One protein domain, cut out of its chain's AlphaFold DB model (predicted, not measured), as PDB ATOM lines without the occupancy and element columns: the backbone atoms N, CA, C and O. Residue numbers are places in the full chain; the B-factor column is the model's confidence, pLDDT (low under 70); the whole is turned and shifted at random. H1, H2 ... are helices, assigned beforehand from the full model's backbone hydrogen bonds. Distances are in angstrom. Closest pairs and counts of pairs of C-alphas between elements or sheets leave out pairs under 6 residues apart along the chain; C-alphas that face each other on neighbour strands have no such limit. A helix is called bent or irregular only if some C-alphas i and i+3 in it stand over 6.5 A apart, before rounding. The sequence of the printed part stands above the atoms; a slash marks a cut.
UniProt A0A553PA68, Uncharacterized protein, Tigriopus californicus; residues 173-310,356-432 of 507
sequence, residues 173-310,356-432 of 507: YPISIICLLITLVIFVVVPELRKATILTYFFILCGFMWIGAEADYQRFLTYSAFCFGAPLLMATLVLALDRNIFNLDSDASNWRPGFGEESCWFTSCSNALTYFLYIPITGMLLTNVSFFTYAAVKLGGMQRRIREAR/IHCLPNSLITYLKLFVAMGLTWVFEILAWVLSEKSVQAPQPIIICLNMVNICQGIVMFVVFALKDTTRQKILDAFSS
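What this domain is: This is residues 173 to 310 and 356 to 432 of the 507 residues of an uncharacterized protein of Tigriopus californicus (UniProt A0A553PA68). This is a loose, elongated bundle of six helices, H1, H2, H3, H4, H5 and H7, most of them along the long axis, with H2 slanting from H1 to H3. H6 folds back from H5 and leads into H7, the long loop of residues 243 to 271 lies at one end, and H8 and the protruding residues 304 to 310 are at the other. The 215 printed residues include eight named helices, H1 to H8 in chain order, and no named strand; the class is all helix. The whole is loose, with a radius of gyration of the C-alphas of 21.0 A and spans of 68, 43 and 42 A.

Where its parts are: H1, residues 173 to 189, begins with C-alpha 173 at (-1.694, 1.568, 0.427) and is 24.3 A long. H2, residues 191 to 206, has a kink of 27 degrees near residue 198. H3, residues 217 to 242, is 37.7 A long. H4, residues 272 to 308, is the longest at 53.7 A, with a kink of 31 degrees near residue 279. H2 and H4 are only just irregular: C-alphas 192 and 195 are 6.7 A apart, and C-alphas 276 and 279 are 6.6 A apart. H5, residues 361 to 389, is 40.8 A long and has a kink of 27 degrees near residue 370. H6 spans residues 395 to 406, H7 residues 408 to 417, and H8 residues 420 to 432, where C-alpha 432 is at (4.188, 36.492, 6.515).

How they stand to each other: H1 touches H2 only at the corner, where the closest C-alphas, of Phe 187 and Leu 193, are 5.8 A apart. H2 touches H3 with residues 202 to 206 alone, at a steep tilt of 41 degrees; the closest C-alphas, of Cys 206 and Cys 227, are 5.0 A apart. H3 and H4 are close but not clearly touching, with C-alphas 238 and 276 the closest at 7.4 A. The hub, H5, touches H4 with C-alphas 374 and 285 closest at 6.7 A, opposite ways at a shallow tilt of 27 degrees. H5 and H6 form a helical hairpin, with C-alphas 383 and 398 closest at 5.5 A. H5 touches H7 with residues 368 to 376 alone; C-alphas 372 and 411 are the closest at 6.7 A. H7 touches H1, the same way at 23 degrees, a shallow tilt; C-alphas 409 and 176 are the closest at 4.3 A. H8 touches no helix but is near H1. O i to N i+4 pairs are all within hydrogen-bond range in H1, H7 and H8, but in 9 of 12 for H2, 21 of 22 for H3, 31 of 33 for H4, 24 of 25 for H5 and 6 of 8 for H6.

The domain as a whole: The two farthest C-alphas, of Ser 250 and Arg 310, are 70.3 A apart. Residues 311 to 355 are not printed, and C-alphas 310 and 356 stand 21.3 A apart across the cut. The link from H3 to H4 is long. The mean pLDDT of the printed part is 71.9; 72 residues are under 70, among them residues 190 to 224 and 356 to 363.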
ATOM      1  N   TYR A 173      -1.145   1.080  -0.845       81.25
ATOM      2  CA  TYR A 173      -1.694   1.568   0.427       81.25
ATOM      3  C   TYR A 173      -0.707   2.452   1.211       81.25
ATOM      4  O   TYR A 173      -1.115   3.543   1.612       81.25
ATOM      5  N   PRO A 174       0.583   2.093   1.383       82.56
ATOM      6  CA  PRO A 174       1.564   2.985   2.004       82.56
ATOM      7  C   PRO A 174       1.693   4.348   1.315       82.56
ATOM      8  O   PRO A 174       1.716   5.371   1.995       82.56
ATOM      9  N   ILE A 175       1.721   4.390  -0.023       86.69
ATOM     10  CA  ILE A 175       1.781   5.654  -0.782       86.69
ATOM     11  C   ILE A 175       0.540   6.505  -0.486       86.69
ATOM     12  O   ILE A 175       0.647   7.696  -0.185       86.69
ATOM     13  N   SER A 176      -0.636   5.879  -0.516       86.19
ATOM     14  CA  SER A 176      -1.921   6.504  -0.199       86.19
ATOM     15  C   SER A 176      -1.933   7.102   1.215       86.19
ATOM     16  O   SER A 176      -2.314   8.260   1.403       86.19
ATOM     17  N   ILE A 177      -1.435   6.348   2.202       80.25
ATOM     18  CA  ILE A 177      -1.309   6.778   3.600       80.25
ATOM     19  C   ILE A 177      -0.370   7.981   3.714       80.25
ATOM     20  O   ILE A 177      -0.720   8.963   4.366       80.25
ATOM     21  N   ILE A 178       0.788   7.957   3.050       83.38
ATOM     22  CA  ILE A 178       1.731   9.086   3.049       83.38
ATOM     23  C   ILE A 178       1.061  10.346   2.483       83.38
ATOM     24  O   ILE A 178       1.149  11.413   3.092       83.38
ATOM     25  N   CYS A 179       0.333  10.242   1.367       81.81
ATOM     26  CA  CYS A 179      -0.411  11.369   0.798       81.81
ATOM     27  C   CYS A 179      -1.479  11.917   1.760       81.81
ATOM     28  O   CYS A 179      -1.625  13.138   1.888       81.81
ATOM     29  N   LEU A 180      -2.190  11.048   2.483       78.19
ATOM     30  CA  LEU A 180      -3.149  11.462   3.511       78.19
ATOM     31  C   LEU A 180      -2.469  12.153   4.697       78.19
ATOM     32  O   LEU A 180      -2.963  13.177   5.163       78.19
ATOM     33  N   LEU A 181      -1.319  11.652   5.152       78.38
ATOM     34  CA  LEU A 181      -0.548  12.272   6.231       78.38
ATOM     35  C   LEU A 181      -0.024  13.651   5.832       78.38
ATOM     36  O   LEU A 181      -0.154  14.599   6.602       78.38
ATOM     37  N   ILE A 182       0.496  13.806   4.613       81.81
ATOM     38  CA  ILE A 182       0.915  15.117   4.095       81.81
ATOM     39  C   ILE A 182      -0.285  16.067   4.040       81.81
ATOM     40  O   ILE A 182      -0.186  17.214   4.479       81.81
ATOM     41  N   THR A 183      -1.431  15.586   3.548       77.69
ATOM     42  CA  THR A 183      -2.686  16.351   3.539       77.69
ATOM     43  C   THR A 183      -3.035  16.830   4.950       77.69
ATOM     44  O   THR A 183      -3.284  18.018   5.157       77.69
ATOM     45  N   LEU A 184      -2.989  15.932   5.938       73.62
ATOM     46  CA  LEU A 184      -3.256  16.239   7.341       73.62
ATOM     47  C   LEU A 184      -2.288  17.294   7.891       73.62
ATOM     48  O   LEU A 184      -2.728  18.273   8.491       73.62
ATOM     49  N   VAL A 185      -0.984  17.142   7.648       77.56
ATOM     50  CA  VAL A 185       0.046  18.087   8.105       77.56
ATOM     51  C   VAL A 185      -0.191  19.480   7.525       77.56
ATOM     52  O   VAL A 185      -0.201  20.453   8.279       77.56
ATOM     53  N   ILE A 186      -0.450  19.588   6.217       76.44
ATOM     54  CA  ILE A 186      -0.769  20.868   5.560       76.44
ATOM     55  C   ILE A 186      -1.942  21.552   6.271       76.44
ATOM     56  O   ILE A 186      -1.901  22.751   6.554       76.44
ATOM     57  N   PHE A 187      -2.972  20.784   6.607       69.94
ATOM     58  CA  PHE A 187      -4.163  21.315   7.249       69.94
ATOM     59  C   PHE A 187      -3.986  21.690   8.726       69.94
ATOM     60  O   PHE A 187      -4.592  22.660   9.184       69.94
ATOM     61  N   VAL A 188      -3.147  20.972   9.473       68.19
ATOM     62  CA  VAL A 188      -2.824  21.302  10.872       68.19
ATOM     63  C   VAL A 188      -1.971  22.573  10.951       68.19
ATOM     64  O   VAL A 188      -2.222  23.449  11.793       68.19
ATOM     65  N   VAL A 189      -0.986  22.689  10.053       72.00
ATOM     66  CA  VAL A 189       0.003  23.777  10.026       72.00
ATOM     67  C   VAL A 189      -0.606  25.104   9.581       72.00
ATOM     68  O   VAL A 189      -0.183  26.145  10.078       72.00
ATOM     69  N   VAL A 190      -1.600  25.094   8.690       69.50
ATOM     70  CA  VAL A 190      -2.241  26.321   8.196       69.50
ATOM     71  C   VAL A 190      -3.496  26.633   9.032       69.50
ATOM     72  O   VAL A 190      -4.564  26.065   8.784       69.50
ATOM     73  N   PRO A 191      -3.428  27.553  10.016       61.81
ATOM     74  CA  PRO A 191      -4.543  27.840  10.927       61.81
ATOM     75  C   PRO A 191      -5.796  28.368  10.207       61.81
ATOM     76  O   PRO A 191      -6.913  28.061  10.617       61.81
ATOM     77  N   GLU A 192      -5.617  29.073   9.085       63.66
ATOM     78  CA  GLU A 192      -6.696  29.555   8.205       63.66
ATOM     79  C   GLU A 192      -7.454  28.435   7.481       63.66
ATOM     80  O   GLU A 192      -8.562  28.639   6.979       63.66
ATOM     81  N   LEU A 193      -6.854  27.246   7.391       60.78
ATOM     82  CA  LEU A 193      -7.506  26.059   6.856       60.78
ATOM     83  C   LEU A 193      -8.104  25.204   7.970       60.78
ATOM     84  O   LEU A 193      -9.142  24.605   7.735       60.78
ATOM     85  N   ARG A 194      -7.563  25.240   9.196       60.75
ATOM     86  CA  ARG A 194      -8.002  24.434  10.350       60.75
ATOM     87  C   ARG A 194      -9.514  24.459  10.608       60.75
ATOM     88  O   ARG A 194     -10.100  23.415  10.874       60.75
ATOM     89  N   LYS A 195     -10.167  25.623  10.488       55.97
ATOM     90  CA  LYS A 195     -11.631  25.753  10.663       55.97
ATOM     91  C   LYS A 195     -12.416  25.036   9.559       55.97
ATOM     92  O   LYS A 195     -13.422  24.393   9.833       55.97
ATOM     93  N   ALA A 196     -11.928  25.106   8.322       51.59
ATOM     94  CA  ALA A 196     -12.481  24.342   7.210       51.59
ATOM     95  C   ALA A 196     -12.105  22.850   7.308       51.59
ATOM     96  O   ALA A 196     -12.897  22.003   6.914       51.59
ATOM     97  N   THR A 197     -10.938  22.519   7.872       52.50
ATOM     98  CA  THR A 197     -10.426  21.155   8.054       52.50
ATOM     99  C   THR A 197     -11.207  20.373   9.087       52.50
ATOM    100  O   THR A 197     -11.589  19.256   8.784       52.50
ATOM    101  N   ILE A 198     -11.470  20.923  10.275       56.31
ATOM    102  CA  ILE A 198     -12.260  20.226  11.304       56.31
ATOM    103  C   ILE A 198     -13.631  19.867  10.729       56.31
ATOM    104  O   ILE A 198     -14.078  18.735  10.858       56.31
ATOM    105  N   LEU A 199     -14.232  20.800   9.987       52.22
ATOM    106  CA  LEU A 199     -15.502  20.598   9.306       52.22
ATOM    107  C   LEU A 199     -15.400  19.558   8.168       52.22
ATOM    108  O   LEU A 199     -16.250  18.687   8.053       52.22
ATOM    109  N   THR A 200     -14.338  19.589   7.356       52.50
ATOM    110  CA  THR A 200     -14.114  18.645   6.239       52.50
ATOM    111  C   THR A 200     -13.759  17.234   6.715       52.50
ATOM    112  O   THR A 200     -14.244  16.263   6.151       52.50
ATOM    113  N   TYR A 201     -12.947  17.101   7.762       55.44
ATOM    114  CA  TYR A 201     -12.562  15.826   8.369       55.44
ATOM    115  C   TYR A 201     -13.757  15.173   9.069       55.44
ATOM    116  O   TYR A 201     -14.010  13.986   8.892       55.44
ATOM    117  N   PHE A 202     -14.564  15.983   9.757       53.66
ATOM    118  CA  PHE A 202     -15.881  15.591  10.244       53.66
ATOM    119  C   PHE A 202     -16.795  15.126   9.096       53.66
ATOM    120  O   PHE A 202     -17.376  14.054   9.192       53.66
ATOM    121  N   PHE A 203     -16.853  15.831   7.958       54.91
ATOM    122  CA  PHE A 203     -17.631  15.387   6.789       54.91
ATOM    123  C   PHE A 203     -17.132  14.075   6.156       54.91
ATOM    124  O   PHE A 203     -17.953  13.295   5.670       54.91
ATOM    125  N   ILE A 204     -15.817  13.832   6.170       51.75
ATOM    126  CA  ILE A 204     -15.182  12.602   5.667       51.75
ATOM    127  C   ILE A 204     -15.490  11.408   6.582       51.75
ATOM    128  O   ILE A 204     -15.756  10.323   6.073       51.75
ATOM    129  N   LEU A 205     -15.491  11.603   7.904       50.25
ATOM    130  CA  LEU A 205     -15.762  10.547   8.887       50.25
ATOM    131  C   LEU A 205     -17.258  10.284   9.112       50.25
ATOM    132  O   LEU A 205     -17.638   9.166   9.438       50.25
ATOM    133  N   CYS A 206     -18.111  11.293   8.931       52.38
ATOM    134  CA  CYS A 206     -19.536  11.204   9.247       52.38
ATOM    135  C   CYS A 206     -20.449  10.793   8.094       52.38
ATOM    136  O   CYS A 206     -21.648  10.668   8.315       52.38
ATOM    137  N   GLY A 207     -19.939  10.621   6.870       51.38
ATOM    138  CA  GLY A 207     -20.817  10.387   5.723       51.38
ATOM    139  C   GLY A 207     -21.833  11.525   5.567       51.38
ATOM    140  O   GLY A 207     -23.022  11.336   5.767       51.38
ATOM    141  N   PHE A 208     -21.329  12.720   5.245       56.81
ATOM    142  CA  PHE A 208     -22.066  13.876   4.713       56.81
ATOM    143  C   PHE A 208     -23.521  14.085   5.184       56.81
ATOM    144  O   PHE A 208     -24.467  13.662   4.519       56.81
ATOM    145  N   MET A 209     -23.720  14.929   6.206       43.47
ATOM    146  CA  MET A 209     -24.981  15.667   6.330       43.47
ATOM    147  C   MET A 209     -24.802  17.137   6.752       43.47
ATOM    148  O   MET A 209     -24.271  17.453   7.809       43.47
ATOM    149  N   TRP A 210     -25.299  17.987   5.845       43.72
ATOM    150  CA  TRP A 210     -25.810  19.365   5.913       43.72
ATOM    151  C   TRP A 210     -24.949  20.553   6.402       43.72
ATOM    152  O   TRP A 210     -24.487  20.638   7.533       43.72
ATOM    153  N   ILE A 211     -24.887  21.566   5.522       44.41
ATOM    154  CA  ILE A 211     -24.474  22.953   5.771       44.41
ATOM    155  C   ILE A 211     -25.719  23.798   6.036       44.41
ATOM    156  O   ILE A 211     -26.512  24.076   5.138       44.41
ATOM    157  N   GLY A 212     -25.877  24.202   7.289       35.62
ATOM    158  CA  GLY A 212     -26.766  25.269   7.722       35.62
ATOM    159  C   GLY A 212     -25.935  26.239   8.548       35.62
ATOM    160  O   GLY A 212     -25.114  25.800   9.347       35.62
ATOM    161  N   ALA A 213     -26.092  27.528   8.261       40.00
ATOM    162  CA  ALA A 213     -25.451  28.639   8.951       40.00
ATOM    163  C   ALA A 213     -25.479  28.464  10.479       40.00
ATOM    164  O   ALA A 213     -26.460  27.951  11.008       40.00
ATOM    165  N   GLU A 214     -24.383  28.865  11.132       47.06
ATOM    166  CA  GLU A 214     -24.137  28.700  12.571       47.06
ATOM    167  C   GLU A 214     -24.294  27.249  13.043       47.06
ATOM    168  O   GLU A 214     -25.349  26.781  13.464       47.06
ATOM    169  N   ALA A 215     -23.194  26.497  12.959       48.31
ATOM    170  CA  ALA A 215     -23.117  25.211  13.628       48.31
ATOM    171  C   ALA A 215     -23.168  25.453  15.143       48.31
ATOM    172  O   ALA A 215     -22.145  25.739  15.765       48.31
ATOM    173  N   ASP A 216     -24.363  25.339  15.722       60.12
ATOM    174  CA  ASP A 216     -24.532  25.172  17.159       60.12
ATOM    175  C   ASP A 216     -23.612  24.032  17.606       60.12
ATOM    176  O   ASP A 216     -23.697  22.910  17.093       60.12
ATOM    177  N   TYR A 217     -22.724  24.309  18.560       62.50
ATOM    178  CA  TYR A 217     -21.758  23.344  19.094       62.50
ATOM    179  C   TYR A 217     -22.419  22.010  19.505       62.50
ATOM    180  O   TYR A 217     -21.854  20.934  19.308       62.50
ATOM    181  N   GLN A 218     -23.665  22.071  19.983       61.50
ATOM    182  CA  GLN A 218     -24.476  20.901  20.324       61.50
ATOM    183  C   GLN A 218     -24.729  19.971  19.127       61.50
ATOM    184  O   GLN A 218     -24.627  18.756  19.268       61.50
ATOM    185  N   ARG A 219     -24.991  20.507  17.928       62.84
ATOM    186  CA  ARG A 219     -25.197  19.695  16.716       62.84
ATOM    187  C   ARG A 219     -23.912  18.981  16.311       62.84
ATOM    188  O   ARG A 219     -23.945  17.804  15.966       62.84
ATOM    189  N   PHE A 220     -22.775  19.673  16.411       62.41
ATOM    190  CA  PHE A 220     -21.463  19.076  16.155       62.41
ATOM    191  C   PHE A 220     -21.173  17.902  17.100       62.41
ATOM    192  O   PHE A 220     -20.694  16.859  16.647       62.41
ATOM    193  N   LEU A 221     -21.501  18.042  18.390       62.03
ATOM    194  CA  LEU A 221     -21.280  16.991  19.380       62.03
ATOM    195  C   LEU A 221     -22.173  15.768  19.120       62.03
ATOM    196  O   LEU A 221     -21.666  14.648  19.090       62.03
ATOM    197  N   THR A 222     -23.466  15.979  18.856       67.94
ATOM    198  CA  THR A 222     -24.423  14.897  18.569       67.94
ATOM    199  C   THR A 222     -24.019  14.088  17.343       67.94
ATOM    200  O   THR A 222     -23.991  12.859  17.384       67.94
ATOM    201  N   TYR A 223     -23.658  14.760  16.250       64.19
ATOM    202  CA  TYR A 223     -23.210  14.064  15.052       64.19
ATOM    203  C   TYR A 223     -21.877  13.353  15.274       64.19
ATOM    204  O   TYR A 223     -21.760  12.194  14.905       64.19
ATOM    205  N   SER A 224     -20.902  13.980  15.940       65.69
ATOM    206  CA  SER A 224     -19.628  13.313  16.250       65.69
ATOM    207  C   SER A 224     -19.849  12.029  17.052       65.69
ATOM    208  O   SER A 224     -19.289  10.986  16.716       65.69
ATOM    209  N   ALA A 225     -20.713  12.079  18.068       70.06
ATOM    210  CA  ALA A 225     -21.069  10.907  18.856       70.06
ATOM    211  C   ALA A 225     -21.692   9.801  17.991       70.06
ATOM    212  O   ALA A 225     -21.331   8.639  18.146       70.06
ATOM    213  N   PHE A 226     -22.560  10.149  17.038       70.25
ATOM    214  CA  PHE A 226     -23.137   9.185  16.099       70.25
ATOM    215  C   PHE A 226     -22.079   8.562  15.171       70.25
ATOM    216  O   PHE A 226     -22.038   7.343  15.020       70.25
ATOM    217  N   CYS A 227     -21.184   9.369  14.594       66.88
ATOM    218  CA  CYS A 227     -20.200   8.903  13.611       66.88
ATOM    219  C   CYS A 227     -19.124   7.995  14.203       66.88
ATOM    220  O   CYS A 227     -18.632   7.115  13.509       66.88
ATOM    221  N   PHE A 228     -18.746   8.198  15.467       69.94
ATOM    222  CA  PHE A 228     -17.818   7.299  16.159       69.94
ATOM    223  C   PHE A 228     -18.549   6.161  16.874       69.94
ATOM    224  O   PHE A 228     -18.074   5.029  16.872       69.94
ATOM    225  N   GLY A 229     -19.716   6.442  17.456       73.25
ATOM    226  CA  GLY A 229     -20.496   5.471  18.217       73.25
ATOM    227  C   GLY A 229     -21.100   4.370  17.350       73.25
ATOM    228  O   GLY A 229     -21.047   3.209  17.744       73.25
ATOM    229  N   ALA A 230     -21.627   4.691  16.163       72.94
ATOM    230  CA  ALA A 230     -22.264   3.693  15.305       72.94
ATOM    231  C   ALA A 230     -21.269   2.650  14.747       72.94
ATOM    232  O   ALA A 230     -21.536   1.458  14.913       72.94
ATOM    233  N   PRO A 231     -20.101   3.021  14.173       77.69
ATOM    234  CA  PRO A 231     -19.092   2.042  13.767       77.69
ATOM    235  C   PRO A 231     -18.529   1.253  14.946       77.69
ATOM    236  O   PRO A 231     -18.279   0.062  14.808       77.69
ATOM    237  N   LEU A 232     -18.361   1.893  16.109       76.00
ATOM    238  CA  LEU A 232     -17.899   1.222  17.320       76.00
ATOM    239  C   LEU A 232     -18.883   0.140  17.772       76.00
ATOM    240  O   LEU A 232     -18.493  -1.003  17.983       76.00
ATOM    241  N   LEU A 233     -20.166   0.488  17.870       79.56
ATOM    242  CA  LEU A 233     -21.227  -0.442  18.237       79.56
ATOM    243  C   LEU A 233     -21.304  -1.601  17.239       79.56
ATOM    244  O   LEU A 233     -21.326  -2.764  17.642       79.56
ATOM    245  N   MET A 234     -21.243  -1.297  15.943       80.88
ATOM    246  CA  MET A 234     -21.214  -2.307  14.889       80.88
ATOM    247  C   MET A 234     -20.001  -3.236  15.028       80.88
ATOM    248  O   MET A 234     -20.146  -4.452  15.002       80.88
ATOM    249  N   ALA A 235     -18.808  -2.689  15.255       79.94
ATOM    250  CA  ALA A 235     -17.585  -3.467  15.418       79.94
ATOM    251  C   ALA A 235     -17.634  -4.381  16.657       79.94
ATOM    252  O   ALA A 235     -17.238  -5.544  16.583       79.94
ATOM    253  N   THR A 236     -18.180  -3.891  17.776       80.50
ATOM    254  CA  THR A 236     -18.381  -4.713  18.982       80.50
ATOM    255  C   THR A 236     -19.372  -5.850  18.752       80.50
ATOM    256  O   THR A 236     -19.123  -6.966  19.200       80.50
ATOM    257  N   LEU A 237     -20.454  -5.605  18.004       83.00
ATOM    258  CA  LEU A 237     -21.429  -6.629  17.636       83.00
ATOM    259  C   LEU A 237     -20.792  -7.717  16.763       83.00
ATOM    260  O   LEU A 237     -20.950  -8.902  17.040       83.00
ATOM    261  N   VAL A 238     -20.039  -7.315  15.739       84.12
ATOM    262  CA  VAL A 238     -19.359  -8.238  14.820       84.12
ATOM    263  C   VAL A 238     -18.350  -9.109  15.581       84.12
ATOM    264  O   VAL A 238     -18.328 -10.322  15.387       84.12
ATOM    265  N   LEU A 239     -17.574  -8.538  16.510       80.25
ATOM    266  CA  LEU A 239     -16.688  -9.327  17.375       80.25
ATOM    267  C   LEU A 239     -17.448 -10.259  18.324       80.25
ATOM    268  O   LEU A 239     -17.009 -11.385  18.552       80.25
ATOM    269  N   ALA A 240     -18.566  -9.812  18.893       80.00
ATOM    270  CA  ALA A 240     -19.369 -10.640  19.784       80.00
ATOM    271  C   ALA A 240     -19.957 -11.861  19.058       80.00
ATOM    272  O   ALA A 240     -19.987 -12.956  19.624       80.00
ATOM    273  N   LEU A 241     -20.363 -11.687  17.796       79.81
ATOM    274  CA  LEU A 241     -20.799 -12.774  16.917       79.81
ATOM    275  C   LEU A 241     -19.645 -13.713  16.553       79.81
ATOM    276  O   LEU A 241     -19.809 -14.928  16.608       79.81
ATOM    277  N   ASP A 242     -18.466 -13.171  16.242       78.06
ATOM    278  CA  ASP A 242     -17.278 -13.973  15.932       78.06
ATOM    279  C   ASP A 242     -16.832 -14.844  17.120       78.06
ATOM    280  O   ASP A 242     -16.487 -16.015  16.954       78.06
ATOM    281  N   ARG A 243     -16.935 -14.300  18.341       74.44
ATOM    282  CA  ARG A 243     -16.634 -14.990  19.606       74.44
ATOM    283  C   ARG A 243     -17.764 -15.887  20.117       74.44
ATOM    284  O   ARG A 243     -17.632 -16.437  21.206       74.44
ATOM    285  N   ASN A 244     -18.849 -16.026  19.357       71.50
ATOM    286  CA  ASN A 244     -20.043 -16.783  19.726       71.50
ATOM    287  C   ASN A 244     -20.595 -16.439  21.129       71.50
ATOM    288  O   ASN A 244     -21.090 -17.307  21.842       71.50
ATOM    289  N   ILE A 245     -20.523 -15.165  21.543       72.25
ATOM    290  CA  ILE A 245     -20.981 -14.723  22.877       72.25
ATOM    291  C   ILE A 245     -22.477 -15.004  23.078       72.25
ATOM    292  O   ILE A 245     -22.923 -15.277  24.189       72.25
ATOM    293  N   PHE A 246     -23.252 -14.957  21.996       74.25
ATOM    294  CA  PHE A 246     -24.698 -15.165  22.017       74.25
ATOM    295  C   PHE A 246     -25.122 -16.640  21.939       74.25
ATOM    296  O   PHE A 246     -26.321 -16.896  21.889       74.25
ATOM    297  N   ASN A 247     -24.176 -17.593  21.948       67.94
ATOM    298  CA  ASN A 247     -24.434 -19.035  21.826       67.94
ATOM    299  C   ASN A 247     -25.398 -19.365  20.671       67.94
ATOM    300  O   ASN A 247     -26.383 -20.079  20.853       67.94
ATOM    301  N   LEU A 248     -25.141 -18.797  19.491       66.12
ATOM    302  CA  LEU A 248     -25.941 -19.086  18.307       66.12
ATOM    303  C   LEU A 248     -25.509 -20.452  17.756       66.12
ATOM    304  O   LEU A 248     -24.313 -20.712  17.609       66.12
ATOM    305  N   ASP A 249     -26.485 -21.326  17.500       56.47
ATOM    306  CA  ASP A 249     -26.256 -22.695  17.029       56.47
ATOM    307  C   ASP A 249     -25.438 -22.732  15.728       56.47
ATOM    308  O   ASP A 249     -25.504 -21.829  14.892       56.47
ATOM    309  N   SER A 250     -24.686 -23.816  15.535       52.44
ATOM    310  CA  SER A 250     -23.716 -24.015  14.447       52.44
ATOM    311  C   SER A 250     -24.288 -23.965  13.019       52.44
ATOM    312  O   SER A 250     -23.517 -23.809  12.074       52.44
ATOM    313  N   ASP A 251     -25.614 -24.010  12.850       51.41
ATOM    314  CA  ASP A 251     -26.291 -23.747  11.567       51.41
ATOM    315  C   ASP A 251     -26.309 -22.245  11.186       51.41
ATOM    316  O   ASP A 251     -26.756 -21.864  10.103       51.41
ATOM    317  N   ALA A 252     -25.763 -21.369  12.038       52.75
ATOM    318  CA  ALA A 252     -25.614 -19.929  11.818       52.75
ATOM    319  C   ALA A 252     -24.364 -19.530  10.997       52.75
ATOM    320  O   ALA A 252     -23.859 -18.411  11.144       52.75
ATOM    321  N   SER A 253     -23.867 -20.398  10.105       56.94
ATOM    322  CA  SER A 253     -22.654 -20.156   9.294       56.94
ATOM    323  C   SER A 253     -22.692 -18.856   8.471       56.94
ATOM    324  O   SER A 253     -21.647 -18.308   8.138       56.94
ATOM    325  N   ASN A 254     -23.881 -18.314   8.190       68.12
ATOM    326  CA  ASN A 254     -24.057 -17.085   7.410       68.12
ATOM    327  C   ASN A 254     -23.719 -15.782   8.156       68.12
ATOM    328  O   ASN A 254     -23.484 -14.766   7.503       68.12
ATOM    329  N   TRP A 255     -23.744 -15.770   9.493       75.50
ATOM    330  CA  TRP A 255     -23.610 -14.534  10.284       75.50
ATOM    331  C   TRP A 255     -22.246 -14.388  10.953       75.50
ATOM    332  O   TRP A 255     -21.868 -13.281  11.338       75.50
ATOM    333  N   ARG A 256     -21.503 -15.489  11.096       78.19
ATOM    334  CA  ARG A 256     -20.185 -15.494  11.731       78.19
ATOM    335  C   ARG A 256     -19.144 -14.853  10.793       78.19
ATOM    336  O   ARG A 256     -18.998 -15.329   9.669       78.19
ATOM    337  N   PRO A 257     -18.419 -13.803  11.219       77.50
ATOM    338  CA  PRO A 257     -17.418 -13.116  10.390       77.50
ATOM    339  C   PRO A 257     -16.162 -13.931  10.063       77.50
ATOM    340  O   PRO A 257     -15.550 -13.682   9.025       77.50
ATOM    341  N   GLY A 258     -15.779 -14.879  10.924       70.44
ATOM    342  CA  GLY A 258     -14.656 -15.789  10.678       70.44
ATOM    343  C   GLY A 258     -13.305 -15.074  10.636       70.44
ATOM    344  O   GLY A 258     -12.465 -15.379   9.787       70.44
ATOM    345  N   PHE A 259     -13.093 -14.086  11.511       72.56
ATOM    346  CA  PHE A 259     -11.847 -13.320  11.505       72.56
ATOM    347  C   PHE A 259     -10.651 -14.203  11.877       72.56
ATOM    348  O   PHE A 259     -10.661 -14.891  12.894       72.56
ATOM    349  N   GLY A 260      -9.585 -14.141  11.077       61.41
ATOM    350  CA  GLY A 260      -8.355 -14.899  11.325       61.41
ATOM    351  C   GLY A 260      -8.361 -16.337  10.801       61.41
ATOM    352  O   GLY A 260      -7.354 -17.020  10.959       61.41
ATOM    353  N   GLU A 261      -9.441 -16.799  10.159       62.94
ATOM    354  CA  GLU A 261      -9.510 -18.151   9.578       62.94
ATOM    355  C   GLU A 261      -8.682 -18.276   8.292       62.94
ATOM    356  O   GLU A 261      -7.878 -19.196   8.151       62.94
ATOM    357  N   GLU A 262      -8.839 -17.326   7.365       57.88
ATOM    358  CA  GLU A 262      -8.066 -17.257   6.113       57.88
ATOM    359  C   GLU A 262      -7.131 -16.044   6.076       57.88
ATOM    360  O   GLU A 262      -6.044 -16.093   5.506       57.88
ATOM    361  N   SER A 263      -7.549 -14.941   6.695       59.03
ATOM    362  CA  SER A 263      -6.803 -13.688   6.779       59.03
ATOM    363  C   SER A 263      -7.300 -12.862   7.974       59.03
ATOM    364  O   SER A 263      -8.302 -13.200   8.604       59.03
ATOM    365  N   CYS A 264      -6.634 -11.749   8.293       65.31
ATOM    366  CA  CYS A 264      -7.118 -10.774   9.284       65.31
ATOM    367  C   CYS A 264      -8.264  -9.898   8.723       65.31
ATOM    368  O   CYS A 264      -8.322  -8.695   8.978       65.31
ATOM    369  N   TRP A 265      -9.142 -10.495   7.920       72.44
ATOM    370  CA  TRP A 265     -10.292  -9.894   7.257       72.44
ATOM    371  C   TRP A 265     -11.491 -10.852   7.351       72.44
ATOM    372  O   TRP A 265     -11.353 -11.962   7.869       72.44
ATOM    373  N   PHE A 266     -12.670 -10.415   6.900       75.94
ATOM    374  CA  PHE A 266     -13.848 -11.282   6.817       75.94
ATOM    375  C   PHE A 266     -13.533 -12.530   5.983       75.94
ATOM    376  O   PHE A 266     -12.912 -12.426   4.923       75.94
ATOM    377  N   THR A 267     -13.979 -13.695   6.458       71.88
ATOM    378  CA  THR A 267     -13.829 -14.954   5.720       71.88
ATOM    379  C   THR A 267     -14.634 -14.919   4.420       71.88
ATOM    380  O   THR A 267     -15.746 -14.390   4.386       71.88
ATOM    381  N   SER A 268     -14.095 -15.510   3.349       71.81
ATOM    382  CA  SER A 268     -14.825 -15.642   2.077       71.81
ATOM    383  C   SER A 268     -15.940 -16.699   2.154       71.81
ATOM    384  O   SER A 268     -16.821 -16.731   1.303       71.81
ATOM    385  N   CYS A 269     -15.945 -17.531   3.202       70.31
ATOM    386  CA  CYS A 269     -16.954 -18.569   3.439       70.31
ATOM    387  C   CYS A 269     -18.287 -18.038   4.011       70.31
ATOM    388  O   CYS A 269     -19.217 -18.821   4.200       70.31
ATOM    389  N   SER A 270     -18.385 -16.745   4.345       77.19
ATOM    390  CA  SER A 270     -19.520 -16.167   5.075       77.19
ATOM    391  C   SER A 270     -20.057 -14.903   4.411       77.19
ATOM    392  O   SER A 270     -19.307 -14.055   3.933       77.19
ATOM    393  N   ASN A 271     -21.376 -14.716   4.487       82.56
ATOM    394  CA  ASN A 271     -22.062 -13.506   4.023       82.56
ATOM    395  C   ASN A 271     -21.950 -12.334   5.016       82.56
ATOM    396  O   ASN A 271     -22.490 -11.251   4.776       82.56
ATOM    397  N   ALA A 272     -21.239 -12.520   6.132       83.44
ATOM    398  CA  ALA A 272     -21.017 -11.489   7.138       83.44
ATOM    399  C   ALA A 272     -20.387 -10.211   6.552       83.44
ATOM    400  O   ALA A 272     -20.785  -9.110   6.934       83.44
ATOM    401  N   LEU A 273     -19.465 -10.327   5.589       82.44
ATOM    402  CA  LEU A 273     -18.892  -9.166   4.893       82.44
ATOM    403  C   LEU A 273     -19.991  -8.316   4.235       82.44
ATOM    404  O   LEU A 273     -20.042  -7.094   4.395       82.44
ATOM    405  N   THR A 274     -20.914  -8.972   3.538       85.56
ATOM    406  CA  THR A 274     -22.042  -8.332   2.862       85.56
ATOM    407  C   THR A 274     -22.960  -7.636   3.860       85.56
ATOM    408  O   THR A 274     -23.275  -6.455   3.694       85.56
ATOM    409  N   TYR A 275     -23.352  -8.333   4.929       87.00
ATOM    410  CA  TYR A 275     -24.298  -7.807   5.912       87.00
ATOM    411  C   TYR A 275     -23.724  -6.679   6.765       87.00
ATOM    412  O   TYR A 275     -24.386  -5.660   6.956       87.00
ATOM    413  N   PHE A 276     -22.506  -6.849   7.278       84.06
ATOM    414  CA  PHE A 276     -21.953  -5.945   8.281       84.06
ATOM    415  C   PHE A 276     -21.130  -4.795   7.690       84.06
ATOM    416  O   PHE A 276     -20.950  -3.784   8.369       84.06
ATOM    417  N   LEU A 277     -20.669  -4.904   6.438       81.44
ATOM    418  CA  LEU A 277     -19.874  -3.862   5.784       81.44
ATOM    419  C   LEU A 277     -20.597  -3.249   4.579       81.44
ATOM    420  O   LEU A 277     -20.861  -2.046   4.564       81.44
ATOM    421  N   TYR A 278     -20.958  -4.051   3.574       84.12
ATOM    422  CA  TYR A 278     -21.429  -3.507   2.295       84.12
ATOM    423  C   TYR A 278     -22.877  -3.005   2.300       84.12
ATOM    424  O   TYR A 278     -23.161  -1.995   1.649       84.12
ATOM    425  N   ILE A 279     -23.788  -3.632   3.052       87.75
ATOM    426  CA  ILE A 279     -25.168  -3.137   3.201       87.75
ATOM    427  C   ILE A 279     -25.199  -1.741   3.858       87.75
ATOM    428  O   ILE A 279     -25.776  -0.832   3.250       87.75
ATOM    429  N   PRO A 280     -24.562  -1.505   5.027       84.12
ATOM    430  CA  PRO A 280     -24.505  -0.175   5.634       84.12
ATOM    431  C   PRO A 280     -23.903   0.885   4.708       84.12
ATOM    432  O   PRO A 280     -24.484   1.959   4.552       84.12
ATOM    433  N   ILE A 281     -22.787   0.577   4.035       82.12
ATOM    434  CA  ILE A 281     -22.131   1.502   3.095       82.12
ATOM    435  C   ILE A 281     -23.063   1.844   1.928       82.12
ATOM    436  O   ILE A 281     -23.221   3.014   1.584       82.12
ATOM    437  N   THR A 282     -23.730   0.846   1.346       84.81
ATOM    438  CA  THR A 282     -24.682   1.056   0.246       84.81
ATOM    439  C   THR A 282     -25.851   1.938   0.684       84.81
ATOM    440  O   THR A 282     -26.222   2.871  -0.032       84.81
ATOM    441  N   GLY A 283     -26.391   1.704   1.884       84.88
ATOM    442  CA  GLY A 283     -27.425   2.551   2.478       84.88
ATOM    443  C   GLY A 283     -26.958   3.997   2.665       84.88
ATOM    444  O   GLY A 283     -27.638   4.929   2.236       84.88
ATOM    445  N   MET A 284     -25.758   4.194   3.222       81.88
ATOM    446  CA  MET A 284     -25.158   5.523   3.386       81.88
ATOM    447  C   MET A 284     -24.972   6.246   2.045       81.88
ATOM    448  O   MET A 284     -25.272   7.438   1.940       81.88
ATOM    449  N   LEU A 285     -24.520   5.541   1.004       81.06
ATOM    450  CA  LEU A 285     -24.365   6.108  -0.338       81.06
ATOM    451  C   LEU A 285     -25.707   6.514  -0.945       81.06
ATOM    452  O   LEU A 285     -25.809   7.604  -1.510       81.06
ATOM    453  N   LEU A 286     -26.743   5.686  -0.803       85.44
ATOM    454  CA  LEU A 286     -28.077   5.985  -1.326       85.44
ATOM    455  C   LEU A 286     -28.670   7.238  -0.665       85.44
ATOM    456  O   LEU A 286     -29.194   8.128  -1.348       85.44
ATOM    457  N   THR A 287     -28.529   7.349   0.656       81.12
ATOM    458  CA  THR A 287     -28.956   8.533   1.408       81.12
ATOM    459  C   THR A 287     -28.165   9.773   0.990       81.12
ATOM    460  O   THR A 287     -28.752  10.829   0.749       81.12
ATOM    461  N   ASN A 288     -26.849   9.647   0.800       75.81
ATOM    462  CA  ASN A 288     -25.998  10.743   0.340       75.81
ATOM    463  C   ASN A 288     -26.397  11.237  -1.066       75.81
ATOM    464  O   ASN A 288     -26.562  12.439  -1.282       75.81
ATOM    465  N   VAL A 289     -26.644  10.325  -2.012       83.00
ATOM    466  CA  VAL A 289     -27.145  10.660  -3.360       83.00
ATOM    467  C   VAL A 289     -28.476  11.410  -3.277       83.00
ATOM    468  O   VAL A 289     -28.665  12.421  -3.963       83.00
ATOM    469  N   SER A 290     -29.384  10.954  -2.415       83.69
ATOM    470  CA  SER A 290     -30.697  11.575  -2.213       83.69
ATOM    471  C   SER A 290     -30.565  13.012  -1.698       83.69
ATOM    472  O   SER A 290     -31.151  13.937  -2.266       83.69
ATOM    473  N   PHE A 291     -29.729  13.234  -0.681       76.69
ATOM    474  CA  PHE A 291     -29.490  14.567  -0.126       76.69
ATOM    475  C   PHE A 291     -28.748  15.490  -1.085       76.69
ATOM    476  O   PHE A 291     -29.123  16.659  -1.208       76.69
ATOM    477  N   PHE A 292     -27.743  14.988  -1.802       79.00
ATOM    478  CA  PHE A 292     -27.036  15.771  -2.810       79.00
ATOM    479  C   PHE A 292     -27.986  16.222  -3.922       79.00
ATOM    480  O   PHE A 292     -27.984  17.393  -4.303       79.00
ATOM    481  N   THR A 293     -28.850  15.321  -4.390       83.19
ATOM    482  CA  THR A 293     -29.857  15.626  -5.413       83.19
ATOM    483  C   THR A 293     -30.835  16.687  -4.915       83.19
ATOM    484  O   THR A 293     -31.051  17.693  -5.593       83.19
ATOM    485  N   TYR A 294     -31.365  16.525  -3.700       82.06
ATOM    486  CA  TYR A 294     -32.250  17.514  -3.084       82.06
ATOM    487  C   TYR A 294     -31.573  18.886  -2.948       82.06
ATOM    488  O   TYR A 294     -32.138  19.908  -3.350       82.06
ATOM    489  N   ALA A 295     -30.340  18.923  -2.435       78.06
ATOM    490  CA  ALA A 295     -29.575  20.151  -2.271       78.06
ATOM    491  C   ALA A 295     -29.285  20.822  -3.621       78.06
ATOM    492  O   ALA A 295     -29.458  22.033  -3.744       78.06
ATOM    493  N   ALA A 296     -28.906  20.057  -4.646       80.88
ATOM    494  CA  ALA A 296     -28.646  20.571  -5.986       80.88
ATOM    495  C   ALA A 296     -29.903  21.192  -6.616       80.88
ATOM    496  O   ALA A 296     -29.837  22.303  -7.149       80.88
ATOM    497  N   VAL A 297     -31.058  20.527  -6.498       83.38
ATOM    498  CA  VAL A 297     -32.346  21.040  -6.992       83.38
ATOM    499  C   VAL A 297     -32.751  22.310  -6.243       83.38
ATOM    500  O   VAL A 297     -33.096  23.314  -6.869       83.38
ATOM    501  N   LYS A 298     -32.656  22.305  -4.909       81.19
ATOM    502  CA  LYS A 298     -33.012  23.453  -4.063       81.19
ATOM    503  C   LYS A 298     -32.110  24.659  -4.324       81.19
ATOM    504  O   LYS A 298     -32.613  25.760  -4.548       81.19
ATOM    505  N   LEU A 299     -30.792  24.457  -4.353       77.75
ATOM    506  CA  LEU A 299     -29.811  25.509  -4.633       77.75
ATOM    507  C   LEU A 299     -29.970  26.054  -6.056       77.75
ATOM    508  O   LEU A 299     -29.951  27.270  -6.248       77.75
ATOM    509  N   GLY A 300     -30.195  25.179  -7.040       77.94
ATOM    510  CA  GLY A 300     -30.483  25.587  -8.413       77.94
ATOM    511  C   GLY A 300     -31.759  26.426  -8.517       77.94
ATOM    512  O   GLY A 300     -31.769  27.456  -9.190       77.94
ATOM    513  N   GLY A 301     -32.818  26.037  -7.801       79.12
ATOM    514  CA  GLY A 301     -34.071  26.790  -7.726       79.12
ATOM    515  C   GLY A 301     -33.909  28.167  -7.074       79.12
ATOM    516  O   GLY A 301     -34.387  29.163  -7.615       79.12
ATOM    517  N   MET A 302     -33.184  28.252  -5.955       76.81
ATOM    518  CA  MET A 302     -32.909  29.522  -5.270       76.81
ATOM    519  C   MET A 302     -32.127  30.499  -6.154       76.81
ATOM    520  O   MET A 302     -32.449  31.684  -6.208       76.81
ATOM    521  N   GLN A 303     -31.129  30.016  -6.890       74.31
ATOM    522  CA  GLN A 303     -30.351  30.870  -7.782       74.31
ATOM    523  C   GLN A 303     -31.146  31.398  -8.971       74.31
ATOM    524  O   GLN A 303     -30.909  32.529  -9.394       74.31
ATOM    525  N   ARG A 304     -32.096  30.615  -9.498       76.94
ATOM    526  CA  ARG A 304     -33.015  31.098 -10.539       76.94
ATOM    527  C   ARG A 304     -33.829  32.286 -10.033       76.94
ATOM    528  O   ARG A 304     -33.808  33.328 -10.678       76.94
ATOM    529  N   ARG A 305     -34.387  32.190  -8.820       80.12
ATOM    530  CA  ARG A 305     -35.123  33.296  -8.178       80.12
ATOM    531  C   ARG A 305     -34.251  34.538  -7.970       80.12
ATOM    532  O   ARG A 305     -34.678  35.643  -8.275       80.12
ATOM    533  N   ILE A 306     -33.006  34.366  -7.519       74.25
ATOM    534  CA  ILE A 306     -32.048  35.481  -7.365       74.25
ATOM    535  C   ILE A 306     -31.696  36.115  -8.723       74.25
ATOM    536  O   ILE A 306     -31.514  37.329  -8.815       74.25
ATOM    537  N   ARG A 307     -31.588  35.313  -9.788       69.88
ATOM    538  CA  ARG A 307     -31.286  35.795 -11.145       69.88
ATOM    539  C   ARG A 307     -32.461  36.558 -11.757       69.88
ATOM    540  O   ARG A 307     -32.226  37.541 -12.453       69.88
ATOM    541  N   GLU A 308     -33.684  36.112 -11.491       78.31
ATOM    542  CA  GLU A 308     -34.932  36.742 -11.937       78.31
ATOM    543  C   GLU A 308     -35.238  38.032 -11.161       78.31
ATOM    544  O   GLU A 308     -35.714  38.995 -11.751       78.31
ATOM    545  N   ALA A 309     -34.874  38.106  -9.878       74.00
ATOM    546  CA  ALA A 309     -35.045  39.295  -9.039       74.00
ATOM    547  C   ALA A 309     -33.985  40.399  -9.263       74.00
ATOM    548  O   ALA A 309     -34.002  41.421  -8.576       74.00
ATOM    549  N   ARG A 310     -33.028  40.220 -10.189       67.56
ATOM    550  CA  ARG A 310     -31.975  41.217 -10.440       67.56
ATOM    551  C   ARG A 310     -32.536  42.370 -11.294       67.56
ATOM    552  O   ARG A 310     -32.913  42.120 -12.437       67.56
ATOM    553  N   ILE A 356     -20.218  24.920 -16.912       50.94
ATOM    554  CA  ILE A 356     -19.337  24.900 -15.730       50.94
ATOM    555  C   ILE A 356     -19.260  26.284 -15.065       50.94
ATOM    556  O   ILE A 356     -19.294  26.375 -13.840       50.94
ATOM    557  N   HIS A 357     -19.224  27.366 -15.846       48.53
ATOM    558  CA  HIS A 357     -19.128  28.737 -15.326       48.53
ATOM    559  C   HIS A 357     -20.449  29.274 -14.729       48.53
ATOM    560  O   HIS A 357     -20.455  30.302 -14.046       48.53
ATOM    561  N   CYS A 358     -21.578  28.599 -14.983       50.66
ATOM    562  CA  CYS A 358     -22.894  28.941 -14.433       50.66
ATOM    563  C   CYS A 358     -23.256  28.122 -13.182       50.66
ATOM    564  O   CYS A 358     -24.220  28.464 -12.495       50.66
ATOM    565  N   LEU A 359     -22.500  27.061 -12.862       59.38
ATOM    566  CA  LEU A 359     -22.667  26.350 -11.597       59.38
ATOM    567  C   LEU A 359     -22.186  27.236 -10.429       59.38
ATOM    568  O   LEU A 359     -21.110  27.831 -10.514       59.38
ATOM    569  N   PRO A 360     -22.919  27.300  -9.300       65.38
ATOM    570  CA  PRO A 360     -22.424  27.955  -8.096       65.38
ATOM    571  C   PRO A 360     -21.073  27.373  -7.682       65.38
ATOM    572  O   PRO A 360     -20.945  26.156  -7.558       65.38
ATOM    573  N   ASN A 361     -20.106  28.227  -7.341       65.00
ATOM    574  CA  ASN A 361     -18.823  27.800  -6.763       65.00
ATOM    575  C   ASN A 361     -19.003  26.849  -5.561       65.00
ATOM    576  O   ASN A 361     -18.213  25.921  -5.365       65.00
ATOM    577  N   SER A 362     -20.078  27.041  -4.788       64.81
ATOM    578  CA  SER A 362     -20.469  26.146  -3.696       64.81
ATOM    579  C   SER A 362     -20.863  24.756  -4.204       64.81
ATOM    580  O   SER A 362     -20.358  23.765  -3.691       64.81
ATOM    581  N   LEU A 363     -21.678  24.659  -5.262       66.69
ATOM    582  CA  LEU A 363     -22.082  23.380  -5.858       66.69
ATOM    583  C   LEU A 363     -20.923  22.674  -6.558       66.69
ATOM    584  O   LEU A 363     -20.833  21.461  -6.467       66.69
ATOM    585  N   ILE A 364     -20.000  23.409  -7.183       70.06
ATOM    586  CA  ILE A 364     -18.762  22.830  -7.730       70.06
ATOM    587  C   ILE A 364     -17.929  22.209  -6.607       70.06
ATOM    588  O   ILE A 364     -17.367  21.130  -6.773       70.06
ATOM    589  N   THR A 365     -17.858  22.870  -5.452       67.44
ATOM    590  CA  THR A 365     -17.166  22.324  -4.281       67.44
ATOM    591  C   THR A 365     -17.878  21.069  -3.772       67.44
ATOM    592  O   THR A 365     -17.228  20.041  -3.621       67.44
ATOM    593  N   TYR A 366     -19.203  21.091  -3.608       69.00
ATOM    594  CA  TYR A 366     -19.962  19.906  -3.185       69.00
ATOM    595  C   TYR A 366     -19.881  18.753  -4.179       69.00
ATOM    596  O   TYR A 366     -19.725  17.614  -3.765       69.00
ATOM    597  N   LEU A 367     -19.918  19.038  -5.480       73.44
ATOM    598  CA  LEU A 367     -19.763  18.039  -6.530       73.44
ATOM    599  C   LEU A 367     -18.368  17.406  -6.486       73.44
ATOM    600  O   LEU A 367     -18.252  16.194  -6.611       73.44
ATOM    601  N   LYS A 368     -17.313  18.198  -6.251       71.12
ATOM    602  CA  LYS A 368     -15.950  17.673  -6.062       71.12
ATOM    603  C   LYS A 368     -15.861  16.747  -4.851       71.12
ATOM    604  O   LYS A 368     -15.272  15.682  -4.972       71.12
ATOM    605  N   LEU A 369     -16.460  17.124  -3.718       68.31
ATOM    606  CA  LEU A 369     -16.505  16.268  -2.526       68.31
ATOM    607  C   LEU A 369     -17.331  14.992  -2.757       68.31
ATOM    608  O   LEU A 369     -16.897  13.906  -2.381       68.31
ATOM    609  N   PHE A 370     -18.486  15.113  -3.411       74.19
ATOM    610  CA  PHE A 370     -19.357  13.991  -3.752       74.19
ATOM    611  C   PHE A 370     -18.667  13.004  -4.697       74.19
ATOM    612  O   PHE A 370     -18.732  11.803  -4.475       74.19
ATOM    613  N   VAL A 371     -17.954  13.490  -5.716       74.75
ATOM    614  CA  VAL A 371     -17.216  12.629  -6.652       74.75
ATOM    615  C   VAL A 371     -15.986  12.010  -5.989       74.75
ATOM    616  O   VAL A 371     -15.759  10.819  -6.156       74.75
ATOM    617  N   ALA A 372     -15.218  12.778  -5.210       72.19
ATOM    618  CA  ALA A 372     -13.991  12.285  -4.578       72.19
ATOM    619  C   ALA A 372     -14.238  11.160  -3.561       72.19
ATOM    620  O   ALA A 372     -13.401  10.274  -3.421       72.19
ATOM    621  N   MET A 373     -15.370  11.198  -2.852       72.25
ATOM    622  CA  MET A 373     -15.719  10.181  -1.858       72.25
ATOM    623  C   MET A 373     -16.770   9.199  -2.385       72.25
ATOM    624  O   MET A 373     -16.583   8.000  -2.292       72.25
ATOM    625  N   GLY A 374     -17.879   9.664  -2.960       75.44
ATOM    626  CA  GLY A 374     -18.999   8.797  -3.345       75.44
ATOM    627  C   GLY A 374     -18.715   7.893  -4.546       75.44
ATOM    628  O   GLY A 374     -19.092   6.726  -4.525       75.44
ATOM    629  N   LEU A 375     -18.036   8.399  -5.583       77.44
ATOM    630  CA  LEU A 375     -17.792   7.616  -6.802       77.44
ATOM    631  C   LEU A 375     -16.796   6.474  -6.563       77.44
ATOM    632  O   LEU A 375     -16.932   5.405  -7.151       77.44
ATOM    633  N   THR A 376     -15.815   6.690  -5.689       79.50
ATOM    634  CA  THR A 376     -14.790   5.688  -5.388       79.50
ATOM    635  C   THR A 376     -15.366   4.527  -4.583       79.50
ATOM    636  O   THR A 376     -15.121   3.377  -4.934       79.50
ATOM    637  N   TRP A 377     -16.259   4.796  -3.625       82.62
ATOM    638  CA  TRP A 377     -17.025   3.744  -2.950       82.62
ATOM    639  C   TRP A 377     -17.966   2.982  -3.893       82.62
ATOM    640  O   TRP A 377     -18.128   1.778  -3.737       82.62
ATOM    641  N   VAL A 378     -18.556   3.633  -4.902       85.75
ATOM    642  CA  VAL A 378     -19.369   2.927  -5.912       85.75
ATOM    643  C   VAL A 378     -18.525   1.930  -6.711       85.75
ATOM    644  O   VAL A 378     -19.003   0.835  -6.999       85.75
ATOM    645  N   PHE A 379     -17.278   2.270  -7.050       85.56
ATOM    646  CA  PHE A 379     -16.377   1.336  -7.732       85.56
ATOM    647  C   PHE A 379     -15.971   0.151  -6.854       85.56
ATOM    648  O   PHE A 379     -15.905  -0.959  -7.374       85.56
ATOM    649  N   GLU A 380     -15.802   0.347  -5.545       81.62
ATOM    650  CA  GLU A 380     -15.562  -0.752  -4.596       81.62
ATOM    651  C   GLU A 380     -16.763  -1.693  -4.483       81.62
ATOM    652  O   GLU A 380     -16.612  -2.910  -4.572       81.62
ATOM    653  N   ILE A 381     -17.977  -1.144  -4.360       84.06
ATOM    654  CA  ILE A 381     -19.200  -1.957  -4.363       84.06
ATOM    655  C   ILE A 381     -19.321  -2.722  -5.682       84.06
ATOM    656  O   ILE A 381     -19.673  -3.899  -5.681       84.06
ATOM    657  N   LEU A 382     -19.006  -2.083  -6.810       85.25
ATOM    658  CA  LEU A 382     -19.025  -2.744  -8.108       85.25
ATOM    659  C   LEU A 382     -17.982  -3.869  -8.186       85.25
ATOM    660  O   LEU A 382     -18.303  -4.936  -8.699       85.25
ATOM    661  N   ALA A 383     -16.772  -3.661  -7.658       82.25
ATOM    662  CA  ALA A 383     -15.740  -4.693  -7.585       82.25
ATOM    663  C   ALA A 383     -16.210  -5.895  -6.758       82.25
ATOM    664  O   ALA A 383     -16.090  -7.032  -7.213       82.25
ATOM    665  N   TRP A 384     -16.826  -5.643  -5.599       80.62
ATOM    666  CA  TRP A 384     -17.407  -6.683  -4.753       80.62
ATOM    667  C   TRP A 384     -18.545  -7.442  -5.455       80.62
ATOM    668  O   TRP A 384     -18.483  -8.665  -5.567       80.62
ATOM    669  N   VAL A 385     -19.540  -6.744  -6.020       82.94
ATOM    670  CA  VAL A 385     -20.660  -7.385  -6.738       82.94
ATOM    671  C   VAL A 385     -20.160  -8.227  -7.911       82.94
ATOM    672  O   VAL A 385     -20.692  -9.309  -8.166       82.94
ATOM    673  N   LEU A 386     -19.148  -7.741  -8.637       80.31
ATOM    674  CA  LEU A 386     -18.540  -8.489  -9.733       80.31
ATOM    675  C   LEU A 386     -17.790  -9.724  -9.223       80.31
ATOM    676  O   LEU A 386     -17.888 -10.766  -9.866       80.31
ATOM    677  N   SER A 387     -17.106  -9.639  -8.078       72.44
ATOM    678  CA  SER A 387     -16.435 -10.798  -7.472       72.44
ATOM    679  C   SER A 387     -17.420 -11.868  -6.992       72.44
ATOM    680  O   SER A 387     -17.186 -13.045  -7.222       72.44
ATOM    681  N   GLU A 388     -18.567 -11.480  -6.425       71.12
ATOM    682  CA  GLU A 388     -19.534 -12.432  -5.864       71.12
ATOM    683  C   GLU A 388     -20.414 -13.096  -6.935       71.12
ATOM    684  O   GLU A 388     -20.780 -14.263  -6.823       71.12
ATOM    685  N   LYS A 389     -20.772 -12.368  -8.004       64.38
ATOM    686  CA  LYS A 389     -21.723 -12.861  -9.017       64.38
ATOM    687  C   LYS A 389     -21.095 -13.562 -10.212       64.38
ATOM    688  O   LYS A 389     -21.840 -14.077 -11.047       64.38
ATOM    689  N   SER A 390     -19.772 -13.551 -10.362       50.94
ATOM    690  CA  SER A 390     -19.155 -14.044 -11.589       50.94
ATOM    691  C   SER A 390     -18.105 -15.121 -11.341       50.94
ATOM    692  O   SER A 390     -17.020 -14.881 -10.838       50.94
ATOM    693  N   VAL A 391     -18.391 -16.306 -11.875       54.56
ATOM    694  CA  VAL A 391     -17.395 -17.347 -12.176       54.56
ATOM    695  C   VAL A 391     -16.433 -16.884 -13.303       54.56
ATOM    696  O   VAL A 391     -15.489 -17.582 -13.655       54.56
ATOM    697  N   GLN A 392     -16.649 -15.693 -13.895       52.72
ATOM    698  CA  GLN A 392     -16.018 -15.275 -15.155       52.72
ATOM    699  C   GLN A 392     -15.764 -13.756 -15.312       52.72
ATOM    700  O   GLN A 392     -15.720 -13.270 -16.444       52.72
ATOM    701  N   ALA A 393     -15.620 -12.954 -14.248       61.91
ATOM    702  CA  ALA A 393     -15.143 -11.576 -14.439       61.91
ATOM    703  C   ALA A 393     -13.663 -11.578 -14.870       61.91
ATOM    704  O   ALA A 393     -12.838 -12.252 -14.248       61.91
ATOM    705  N   PRO A 394     -13.276 -10.801 -15.900       70.44
ATOM    706  CA  PRO A 394     -11.873 -10.622 -16.243       70.44
ATOM    707  C   PRO A 394     -11.116  -9.996 -15.065       70.44
ATOM    708  O   PRO A 394     -11.407  -8.866 -14.669       70.44
ATOM    709  N   GLN A 395     -10.091 -10.696 -14.572       72.62
ATOM    710  CA  GLN A 395      -9.180 -10.226 -13.517       72.62
ATOM    711  C   GLN A 395      -8.688  -8.770 -13.705       72.62
ATOM    712  O   GLN A 395      -8.652  -8.026 -12.723       72.62
ATOM    713  N   PRO A 396      -8.401  -8.280 -14.935       79.00
ATOM    714  CA  PRO A 396      -8.010  -6.884 -15.135       79.00
ATOM    715  C   PRO A 396      -9.067  -5.859 -14.702       79.00
ATOM    716  O   PRO A 396      -8.708  -4.777 -14.249       79.00
ATOM    717  N   ILE A 397     -10.361  -6.170 -14.829       80.69
ATOM    718  CA  ILE A 397     -11.440  -5.233 -14.476       80.69
ATOM    719  C   ILE A 397     -11.512  -5.062 -12.960       80.69
ATOM    720  O   ILE A 397     -11.576  -3.932 -12.480       80.69
ATOM    721  N   ILE A 398     -11.441  -6.164 -12.211       78.00
ATOM    722  CA  ILE A 398     -11.458  -6.148 -10.742       78.00
ATOM    723  C   ILE A 398     -10.244  -5.379 -10.210       78.00
ATOM    724  O   ILE A 398     -10.389  -4.503  -9.360       78.00
ATOM    725  N   ILE A 399      -9.056  -5.629 -10.774       78.69
ATOM    726  CA  ILE A 399      -7.834  -4.893 -10.419       78.69
ATOM    727  C   ILE A 399      -8.012  -3.392 -10.686       78.69
ATOM    728  O   ILE A 399      -7.720  -2.580  -9.813       78.69
ATOM    729  N   CYS A 400      -8.523  -3.008 -11.858       83.94
ATOM    730  CA  CYS A 400      -8.750  -1.604 -12.202       83.94
ATOM    731  C   CYS A 400      -9.742  -0.899 -11.265       83.94
ATOM    732  O   CYS A 400      -9.545   0.276 -10.962       83.94
ATOM    733  N   LEU A 401     -10.792  -1.584 -10.806       83.38
ATOM    734  CA  LEU A 401     -11.745  -1.010  -9.854       83.38
ATOM    735  C   LEU A 401     -11.090  -0.801  -8.481       83.38
ATOM    736  O   LEU A 401     -11.116   0.314  -7.962       83.38
ATOM    737  N   ASN A 402     -10.384  -1.818  -7.979       79.81
ATOM    738  CA  ASN A 402      -9.669  -1.756  -6.700       79.81
ATOM    739  C   ASN A 402      -8.541  -0.706  -6.701       79.81
ATOM    740  O   ASN A 402      -8.228  -0.109  -5.669       79.81
ATOM    741  N   MET A 403      -7.932  -0.426  -7.860       83.50
ATOM    742  CA  MET A 403      -6.904   0.614  -8.003       83.50
ATOM    743  C   MET A 403      -7.397   2.000  -7.583       83.50
ATOM    744  O   MET A 403      -6.621   2.783  -7.028       83.50
ATOM    745  N   VAL A 404      -8.674   2.315  -7.820       82.25
ATOM    746  CA  VAL A 404      -9.236   3.622  -7.458       82.25
ATOM    747  C   VAL A 404      -9.251   3.799  -5.941       82.25
ATOM    748  O   VAL A 404      -8.868   4.861  -5.451       82.25
ATOM    749  N   ASN A 405      -9.604   2.751  -5.199       79.94
ATOM    750  CA  ASN A 405      -9.588   2.770  -3.741       79.94
ATOM    751  C   ASN A 405      -8.168   2.776  -3.171       79.94
ATOM    752  O   ASN A 405      -7.865   3.534  -2.251       79.94
ATOM    753  N   ILE A 406      -7.243   2.029  -3.776       83.38
ATOM    754  CA  ILE A 406      -5.823   2.088  -3.399       83.38
ATOM    755  C   ILE A 406      -5.289   3.523  -3.547       83.38
ATOM    756  O   ILE A 406      -4.578   4.024  -2.673       83.38
ATOM    757  N   CYS A 407      -5.702   4.237  -4.596       85.19
ATOM    758  CA  CYS A 407      -5.318   5.627  -4.846       85.19
ATOM    759  C   CYS A 407      -6.147   6.666  -4.071       85.19
ATOM    760  O   CYS A 407      -5.927   7.865  -4.261       85.19
ATOM    761  N   GLN A 408      -7.070   6.262  -3.192       81.62
ATOM    762  CA  GLN A 408      -8.009   7.180  -2.541       81.62
ATOM    763  C   GLN A 408      -7.298   8.312  -1.785       81.62
ATOM    764  O   GLN A 408      -7.681   9.476  -1.890       81.62
ATOM    765  N   GLY A 409      -6.203   8.015  -1.085       81.19
ATOM    766  CA  GLY A 409      -5.395   9.020  -0.400       81.19
ATOM    767  C   GLY A 409      -4.746  10.044  -1.334       81.19
ATOM    768  O   GLY A 409      -4.669  11.229  -1.000       81.19
ATOM    769  N   ILE A 410      -4.354   9.621  -2.538       85.56
ATOM    770  CA  ILE A 410      -3.826  10.504  -3.587       85.56
ATOM    771  C   ILE A 410      -4.943  11.408  -4.117       85.56
ATOM    772  O   ILE A 410      -4.749  12.618  -4.239       85.56
ATOM    773  N   VAL A 411      -6.128  10.848  -4.382       82.56
ATOM    774  CA  VAL A 411      -7.308  11.618  -4.813       82.56
ATOM    775  C   VAL A 411      -7.635  12.705  -3.789       82.56
ATOM    776  O   VAL A 411      -7.811  13.869  -4.156       82.56
ATOM    777  N   MET A 412      -7.633  12.364  -2.498       80.56
ATOM    778  CA  MET A 412      -7.881  13.323  -1.420       80.56
ATOM    779  C   MET A 412      -6.817  14.422  -1.363       80.56
ATOM    780  O   MET A 412      -7.160  15.602  -1.257       80.56
ATOM    781  N   PHE A 413      -5.540  14.069  -1.507       82.31
ATOM    782  CA  PHE A 413      -4.460  15.051  -1.576       82.31
ATOM    783  C   PHE A 413      -4.652  16.030  -2.747       82.31
ATOM    784  O   PHE A 413      -4.583  17.246  -2.562       82.31
ATOM    785  N   VAL A 414      -4.980  15.540  -3.944       82.38
ATOM    786  CA  VAL A 414      -5.201  16.398  -5.120       82.38
ATOM    787  C   VAL A 414      -6.414  17.315  -4.935       82.38
ATOM    788  O   VAL A 414      -6.345  18.509  -5.224       82.38
ATOM    789  N   VAL A 415      -7.529  16.786  -4.429       77.62
ATOM    790  CA  VAL A 415      -8.783  17.543  -4.287       77.62
ATOM    791  C   VAL A 415      -8.678  18.631  -3.214       77.62
ATOM    792  O   VAL A 415      -9.219  19.729  -3.394       77.62
ATOM    793  N   PHE A 416      -7.984  18.348  -2.110       73.62
ATOM    794  CA  PHE A 416      -7.980  19.209  -0.930       73.62
ATOM    795  C   PHE A 416      -6.674  19.986  -0.727       73.62
ATOM    796  O   PHE A 416      -6.723  21.188  -0.437       73.62
ATOM    797  N   ALA A 417      -5.516  19.346  -0.902       75.12
ATOM    798  CA  ALA A 417      -4.218  19.975  -0.663       75.12
ATOM    799  C   ALA A 417      -3.733  20.796  -1.869       75.12
ATOM    800  O   ALA A 417      -3.218  21.898  -1.684       75.12
ATOM    801  N   LEU A 418      -3.951  20.323  -3.103       76.62
ATOM    802  CA  LEU A 418      -3.489  21.016  -4.321       76.62
ATOM    803  C   LEU A 418      -4.435  22.109  -4.834       76.62
ATOM    804  O   LEU A 418      -4.206  22.685  -5.895       76.62
ATOM    805  N   LYS A 419      -5.499  22.432  -4.097       76.62
ATOM    806  CA  LYS A 419      -6.422  23.500  -4.488       76.62
ATOM    807  C   LYS A 419      -5.688  24.846  -4.516       76.62
ATOM    808  O   LYS A 419      -5.032  25.209  -3.541       76.62
ATOM    809  N   ASP A 420      -5.870  25.631  -5.578       71.88
ATOM    810  CA  ASP A 420      -5.184  26.927  -5.747       71.88
ATOM    811  C   ASP A 420      -5.381  27.869  -4.552       71.88
ATOM    812  O   ASP A 420      -4.447  28.536  -4.113       71.88
ATOM    813  N   THR A 421      -6.575  27.855  -3.953       71.19
ATOM    814  CA  THR A 421      -6.881  28.630  -2.741       71.19
ATOM    815  C   THR A 421      -6.077  28.173  -1.525       71.19
ATOM    816  O   THR A 421      -5.729  28.984  -0.676       71.19
ATOM    817  N   THR A 422      -5.808  26.870  -1.413       72.56
ATOM    818  CA  THR A 422      -4.975  26.291  -0.351       72.56
ATOM    819  C   THR A 422      -3.524  26.698  -0.579       72.56
ATOM    820  O   THR A 422      -2.881  27.207   0.334       72.56
ATOM    821  N   ARG A 423      -3.033  26.574  -1.818       76.31
ATOM    822  CA  ARG A 423      -1.665  26.944  -2.194       76.31
ATOM    823  C   ARG A 423      -1.366  28.425  -1.952       76.31
ATOM    824  O   ARG A 423      -0.312  28.736  -1.412       76.31
ATOM    825  N   GLN A 424      -2.287  29.320  -2.303       78.44
ATOM    826  CA  GLN A 424      -2.144  30.757  -2.040       78.44
ATOM    827  C   GLN A 424      -2.044  31.039  -0.536       78.44
ATOM    828  O   GLN A 424      -1.078  31.651  -0.099       78.44
ATOM    829  N   LYS A 425      -2.944  30.468   0.274       74.62
ATOM    830  CA  LYS A 425      -2.903  30.611   1.740       74.62
ATOM    831  C   LYS A 425      -1.624  30.058   2.370       74.62
ATOM    832  O   LYS A 425      -1.133  30.611   3.348       74.62
ATOM    833  N   ILE A 426      -1.089  28.966   1.825       75.94
ATOM    834  CA  ILE A 426       0.195  28.404   2.251       75.94
ATOM    835  C   ILE A 426       1.324  29.397   1.948       75.94
ATOM    836  O   ILE A 426       2.109  29.717   2.839       75.94
ATOM    837  N   LEU A 427       1.390  29.915   0.718       75.81
ATOM    838  CA  LEU A 427       2.409  30.887   0.307       75.81
ATOM    839  C   LEU A 427       2.338  32.174   1.139       75.81
ATOM    840  O   LEU A 427       3.375  32.657   1.590       75.81
ATOM    841  N   ASP A 428       1.137  32.671   1.422       76.94
ATOM    842  CA  ASP A 428       0.924  33.865   2.243       76.94
ATOM    843  C   ASP A 428       1.352  33.639   3.703       76.94
ATOM    844  O   ASP A 428       1.961  34.517   4.321       76.94
ATOM    845  N   ALA A 429       1.109  32.443   4.253       69.31
ATOM    846  CA  ALA A 429       1.554  32.069   5.595       69.31
ATOM    847  C   ALA A 429       3.087  31.966   5.702       69.31
ATOM    848  O   ALA A 429       3.665  32.374   6.714       69.31
ATOM    849  N   PHE A 430       3.761  31.459   4.663       72.19
ATOM    850  CA  PHE A 430       5.226  31.413   4.607       72.19
ATOM    851  C   PHE A 430       5.847  32.796   4.363       72.19
ATOM    852  O   PHE A 430       6.844  33.129   5.000       72.19
ATOM    853  N   SER A 431       5.226  33.629   3.523       73.31
ATOM    854  CA  SER A 431       5.655  35.010   3.267       73.31
ATOM    855  C   SER A 431       5.526  35.890   4.520       73.31
ATOM    856  O   SER A 431       6.447  36.622   4.881       73.31
ATOM    857  N   SER A 432       4.433  35.735   5.277       59.06
ATOM    858  CA  SER A 432       4.188  36.492   6.515       59.06
ATOM    859  C   SER A 432       5.141  36.116   7.659       59.06
ATOM    860  O   SER A 432       5.471  36.963   8.488       59.06
TER     861      SER A 432